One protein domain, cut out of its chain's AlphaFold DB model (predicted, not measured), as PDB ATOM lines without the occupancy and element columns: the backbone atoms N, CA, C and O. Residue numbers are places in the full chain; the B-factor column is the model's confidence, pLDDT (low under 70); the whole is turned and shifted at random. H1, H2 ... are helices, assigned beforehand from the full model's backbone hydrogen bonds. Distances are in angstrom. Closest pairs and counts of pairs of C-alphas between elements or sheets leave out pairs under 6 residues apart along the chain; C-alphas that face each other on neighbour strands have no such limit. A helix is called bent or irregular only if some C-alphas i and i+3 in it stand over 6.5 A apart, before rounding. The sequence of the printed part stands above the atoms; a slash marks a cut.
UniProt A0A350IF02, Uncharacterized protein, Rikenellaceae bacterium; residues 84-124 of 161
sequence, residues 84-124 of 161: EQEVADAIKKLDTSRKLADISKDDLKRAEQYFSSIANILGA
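This is residues 84 to 124 of the 161 residues of an uncharacterized protein of Rikenellaceae bacterium (UniProt A0A350IF02). Two helices of nearly equal length, H2 and H1, make a wide open V, with the three-residue link of residues 102 to 104 at its corner. The arms of the V spread away from each other and do not pack side by side, and the V is thin and nearly flat. The printed part has 41 residues with two named helices, in the order H1, H2, and no named strand; the class is all helix. The whole is extended, with a radius of gyration of the C-alphas of 15.7 A, and the C-alphas span 48 by 21 by 5 A.

The longest helix by residues is H2, residues 105 to 123, which measures 25.7 A from first to last C-alpha. It begins at C-alpha 105, (-24.408, 13.892, 30.861), and ends at C-alpha 123, (-3.299, 22.955, 19.443), running mostly toward rising x. H1, residues 84 to 101, measures 25.8 A and runs mostly toward rising y, from C-alpha 84 at (-13.369, -19.257, 30.569) to C-alpha 101 at (-24.078, 4.199, 31.242).

H2 and H1 are apart, with no C-alpha of the one within 8 A of the other. The link from H1 to H2 is tight, with Asp 102, Ile 103 and Ser 104 between them. Residues 109 to 124, of which 109 to 123 belong to H2, stand free. Residues 84 to 99, which belong to H1, stand free too. In H1 and H2 every O i to N i+4 pair is within hydrogen-bond range. Neither helix is bent or irregular.

The C-alphas of Glu 84 and Ala 124, the two farthest apart, are 48.0 A apart. The printed part has no cut and no long link. The mean pLDDT of the printed part is 72.1; H1 has a mean of 87 and H2 of 60, and residues 104 to 124 are under 70.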
ATOM      1  N   GLU A  84     -13.551 -20.165  29.426       91.88
ATOM      2  CA  GLU A  84     -13.369 -19.257  30.569       91.88
ATOM      3  C   GLU A  84     -12.934 -17.848  30.135       91.88
ATOM      4  O   GLU A  84     -13.387 -16.850  30.697       91.88
ATOM      5  N   GLN A  85     -12.101 -17.757  29.092       91.56
ATOM      6  CA  GLN A  85     -11.643 -16.487  28.524       91.56
ATOM      7  C   GLN A  85     -12.794 -15.703  27.881       91.56
ATOM      8  O   GLN A  85     -12.955 -14.515  28.155       91.56
ATOM      9  N   GLU A  86     -13.638 -16.367  27.082       89.19
ATOM     10  CA  GLU A  86     -14.806 -15.736  26.453       89.19
ATOM     11  C   GLU A  86     -15.795 -15.206  27.501       89.19
ATOM     12  O   GLU A  86     -16.351 -14.116  27.340       89.19
ATOM     13  N   VAL A  87     -15.993 -15.950  28.593       90.25
ATOM     14  CA  VAL A  87     -16.865 -15.533  29.698       90.25
ATOM     15  C   VAL A  87     -16.272 -14.334  30.442       90.25
ATOM     16  O   VAL A  87     -16.987 -13.364  30.706       90.25
ATOM     17  N   ALA A  88     -14.971 -14.354  30.747       89.94
ATOM     18  CA  ALA A  88     -14.287 -13.248  31.415       89.94
ATOM     19  C   ALA A  88     -14.341 -11.951  30.589       89.94
ATOM     20  O   ALA A  88     -14.655 -10.882  31.121       89.94
ATOM     21  N   ASP A  89     -14.105 -12.045  29.279       93.69
ATOM     22  CA  ASP A  89     -14.185 -10.906  28.364       93.69
ATOM     23  C   ASP A  89     -15.610 -10.347  28.266       93.69
ATOM     24  O   ASP A  89     -15.803  -9.126  28.270       93.69
ATOM     25  N   ALA A  90     -16.622 -11.220  28.233       90.69
ATOM     26  CA  ALA A  90     -18.023 -10.808  28.234       90.69
ATOM     27  C   ALA A  90     -18.402 -10.056  29.518       90.69
ATOM     28  O   ALA A  90     -19.006  -8.983  29.444       90.69
ATOM     29  N   ILE A  91     -17.995 -10.562  30.688       89.88
ATOM     30  CA  ILE A  91     -18.218  -9.897  31.982       89.88
ATOM     31  C   ILE A  91     -17.532  -8.530  32.001       89.88
ATOM     32  O   ILE A  91     -18.177  -7.519  32.280       89.88
ATOM     33  N   LYS A  92     -16.251  -8.471  31.615       92.12
ATOM     34  CA  LYS A  92     -15.488  -7.219  31.549       92.12
ATOM     35  C   LYS A  92     -16.177  -6.193  30.653       92.12
ATOM     36  O   LYS A  92     -16.311  -5.029  31.032       92.12
ATOM     37  N   LYS A  93     -16.655  -6.616  29.481       89.75
ATOM     38  CA  LYS A  93     -17.389  -5.752  28.553       89.75
ATOM     39  C   LYS A  93     -18.695  -5.238  29.164       89.75
ATOM     40  O   LYS A  93     -18.973  -4.043  29.066       89.75
ATOM     41  N   LEU A  94     -19.472  -6.091  29.827       88.31
ATOM     42  CA  LEU A  94     -20.712  -5.689  30.498       88.31
ATOM     43  C   LEU A  94     -20.460  -4.679  31.620       88.31
ATOM     44  O   LEU A  94     -21.149  -3.662  31.688       88.31
ATOM     45  N   ASP A  95     -19.442  -4.909  32.444       85.44
ATOM     46  CA  ASP A  95     -19.075  -3.991  33.521       85.44
ATOM     47  C   ASP A  95     -18.616  -2.639  32.976       85.44
ATOM     48  O   ASP A  95     -19.014  -1.598  33.498       85.44
ATOM     49  N   THR A  96     -17.826  -2.625  31.895       83.69
ATOM     50  CA  THR A  96     -17.469  -1.364  31.227       83.69
ATOM     51  C   THR A  96     -18.696  -0.654  30.670       83.69
ATOM     52  O   THR A  96     -18.830   0.550  30.856       83.69
ATOM     53  N   SER A  97     -19.628  -1.384  30.053       80.12
ATOM     54  CA  SER A  97     -20.853  -0.803  29.507       80.12
ATOM     55  C   SER A  97     -21.737  -0.190  30.591       80.12
ATOM     56  O   SER A  97     -22.305   0.873  30.364       80.12
ATOM     57  N   ARG A  98     -21.855  -0.831  31.759       79.25
ATOM     58  CA  ARG A  98     -22.596  -0.289  32.909       79.25
ATOM     59  C   ARG A  98     -21.940   0.973  33.442       79.25
ATOM     60  O   ARG A  98     -22.595   2.001  33.518       79.25
ATOM     61  N   LYS A  99     -20.624   0.920  33.680       79.88
ATOM     62  CA  LYS A  99     -19.847   2.087  34.118       79.88
ATOM     63  C   LYS A  99     -20.025   3.268  33.173       79.88
ATOM     64  O   LYS A  99     -20.188   4.375  33.652       79.88
ATOM     65  N   LEU A 100     -20.015   3.035  31.857       75.00
ATOM     66  CA  LEU A 100     -20.251   4.077  30.855       75.00
ATOM     67  C   LEU A 100     -21.684   4.622  30.883       75.00
ATOM     68  O   LEU A 100     -21.870   5.814  30.675       75.00
ATOM     69  N   ALA A 101     -22.684   3.772  31.123       76.88
ATOM     70  CA  ALA A 101     -24.078   4.199  31.242       76.88
ATOM     71  C   ALA A 101     -24.332   5.034  32.509       76.88
ATOM     72  O   ALA A 101     -25.163   5.938  32.482       76.88
ATOM     73  N   ASP A 102     -23.594   4.755  33.585       70.62
ATOM     74  CA  ASP A 102     -23.656   5.502  34.843       70.62
ATOM     75  C   ASP A 102     -22.945   6.869  34.762       70.62
ATOM     76  O   ASP A 102     -23.146   7.718  35.633       70.62
ATOM     77  N   ILE A 103     -22.134   7.120  33.722       72.94
ATOM     78  CA  ILE A 103     -21.536   8.442  33.492       72.94
ATOM     79  C   ILE A 103     -22.660   9.424  33.157       72.94
ATOM     80  O   ILE A 103     -23.365   9.292  32.153       72.94
ATOM     81  N   SER A 104     -22.814  10.445  33.998       68.75
ATOM     82  CA  SER A 104     -23.835  11.464  33.796       68.75
ATOM     83  C   SER A 104     -23.531  12.323  32.560       68.75
ATOM     84  O   SER A 104     -22.378  12.522  32.166       68.75
ATOM     85  N   LYS A 105     -24.572  12.912  31.955       67.00
ATOM     86  CA  LYS A 105     -24.408  13.892  30.861       67.00
ATOM     87  C   LYS A 105     -23.520  15.073  31.271       67.00
ATOM     88  O   LYS A 105     -22.877  15.674  30.413       67.00
ATOM     89  N   ASP A 106     -23.488  15.398  32.559       63.78
ATOM     90  CA  ASP A 106     -22.674  16.484  33.097       63.78
ATOM     91  C   ASP A 106     -21.195  16.096  33.179       63.78
ATOM     92  O   ASP A 106     -20.332  16.922  32.885       63.78
ATOM     93  N   ASP A 107     -20.888  14.833  33.479       65.94
ATOM     94  CA  ASP A 107     -19.518  14.315  33.458       65.94
ATOM     95  C   ASP A 107     -18.966  14.227  32.028       65.94
ATOM     96  O   ASP A 107     -17.806  14.567  31.798       65.94
ATOM     97  N   LEU A 108     -19.810  13.880  31.045       65.81
ATOM     98  CA  LEU A 108     -19.440  13.924  29.623       65.81
ATOM     99  C   LEU A 108     -19.127  15.352  29.159       65.81
ATOM    100  O   LEU A 108     -18.090  15.583  28.541       65.81
ATOM    101  N   LYS A 109     -19.964  16.333  29.519       66.88
ATOM    102  CA  LYS A 109     -19.721  17.750  29.195       66.88
ATOM    103  C   LYS A 109     -18.452  18.291  29.854       66.88
ATOM    104  O   LYS A 109     -17.712  19.046  29.230       66.88
ATOM    105  N   ARG A 110     -18.176  17.912  31.106       67.44
ATOM    106  CA  ARG A 110     -16.938  18.293  31.810       67.44
ATOM    107  C   ARG A 110     -15.707  17.667  31.162       67.44
ATOM    108  O   ARG A 110     -14.698  18.348  31.009       67.44
ATOM    109  N   ALA A 111     -15.801  16.411  30.728       67.56
ATOM    110  CA  ALA A 111     -14.746  15.766  29.959       67.56
ATOM    111  C   ALA A 111     -14.510  16.484  28.619       67.56
ATOM    112  O   ALA A 111     -13.370  16.812  28.311       67.56
ATOM    113  N   GLU A 112     -15.556  16.814  27.856       66.81
ATOM    114  CA  GLU A 112     -15.446  17.580  26.600       66.81
ATOM    115  C   GLU A 112     -14.821  18.972  26.806       66.81
ATOM    116  O   GLU A 112     -13.977  19.410  26.018       66.81
ATOM    117  N   GLN A 113     -15.170  19.662  27.895       66.50
ATOM    118  CA  GLN A 113     -14.555  20.941  28.271       66.50
ATOM    119  C   GLN A 113     -13.069  20.776  28.633       66.50
ATOM    120  O   GLN A 113     -12.223  21.573  28.226       66.50
ATOM    121  N   TYR A 114     -12.717  19.702  29.338       65.69
ATOM    122  CA  TYR A 114     -11.333  19.389  29.675       65.69
ATOM    123  C   TYR A 114     -10.509  19.012  28.431       65.69
ATOM    124  O   TYR A 114      -9.445  19.578  28.200       65.69
ATOM    125  N   PHE A 115     -11.026  18.151  27.553       61.44
ATOM    126  CA  PHE A 115     -10.372  17.813  26.289       61.44
ATOM    127  C   PHE A 115     -10.241  19.010  25.347       61.44
ATOM    128  O   PHE A 115      -9.206  19.135  24.705       61.44
ATOM    129  N   SER A 116     -11.230  19.905  25.269       56.31
ATOM    130  CA  SER A 116     -11.139  21.120  24.443       56.31
ATOM    131  C   SER A 116     -10.159  22.145  25.016       56.31
ATOM    132  O   SER A 116      -9.402  22.741  24.256       56.31
ATOM    133  N   SER A 117     -10.084  22.307  26.342       61.16
ATOM    134  CA  SER A 117      -9.042  23.134  26.969       61.16
ATOM    135  C   SER A 117      -7.640  22.571  26.719       61.16
ATOM    136  O   SER A 117      -6.758  23.312  26.290       61.16
ATOM    137  N   ILE A 118      -7.448  21.256  26.858       55.69
ATOM    138  CA  ILE A 118      -6.192  20.586  26.502       55.69
ATOM    139  C   ILE A 118      -5.911  20.709  25.005       55.69
ATOM    140  O   ILE A 118      -4.785  21.011  24.639       55.69
ATOM    141  N   ALA A 119      -6.895  20.510  24.131       56.00
ATOM    142  CA  ALA A 119      -6.723  20.614  22.685       56.00
ATOM    143  C   ALA A 119      -6.441  22.050  22.228       56.00
ATOM    144  O   ALA A 119      -5.756  22.223  21.232       56.00
ATOM    145  N   ASN A 120      -6.891  23.074  22.953       54.03
ATOM    146  CA  ASN A 120      -6.513  24.465  22.696       54.03
ATOM    147  C   ASN A 120      -5.088  24.766  23.193       54.03
ATOM    148  O   ASN A 120      -4.330  25.440  22.501       54.03
ATOM    149  N   ILE A 121      -4.686  24.209  24.341       50.47
ATOM    150  CA  ILE A 121      -3.320  24.337  24.882       50.47
ATOM    151  C   ILE A 121      -2.306  23.567  24.013       50.47
ATOM    152  O   ILE A 121      -1.244  24.093  23.675       50.47
ATOM    153  N   LEU A 122      -2.637  22.340  23.600       41.78
ATOM    154  CA  LEU A 122      -1.826  21.511  22.702       41.78
ATOM    155  C   LEU A 122      -1.962  21.910  21.234       41.78
ATOM    156  O   LEU A 122      -0.995  21.798  20.495       41.78
ATOM    157  N   GLY A 123      -3.112  22.405  20.789       42.62
ATOM    158  CA  GLY A 123      -3.299  22.955  19.443       42.62
ATOM    159  C   GLY A 123      -2.472  24.220  19.225       42.62
ATOM    160  O   GLY A 123      -2.016  24.467  18.111       42.62
ATOM    161  N   ALA A 124      -2.187  24.956  20.303       44.97
ATOM    162  CA  ALA A 124      -1.214  26.040  20.312       44.97
ATOM    163  C   ALA A 124       0.253  25.562  20.372       44.97
ATOM    164  O   ALA A 124       1.144  26.383  20.167       44.97
TER     165      ALA A 124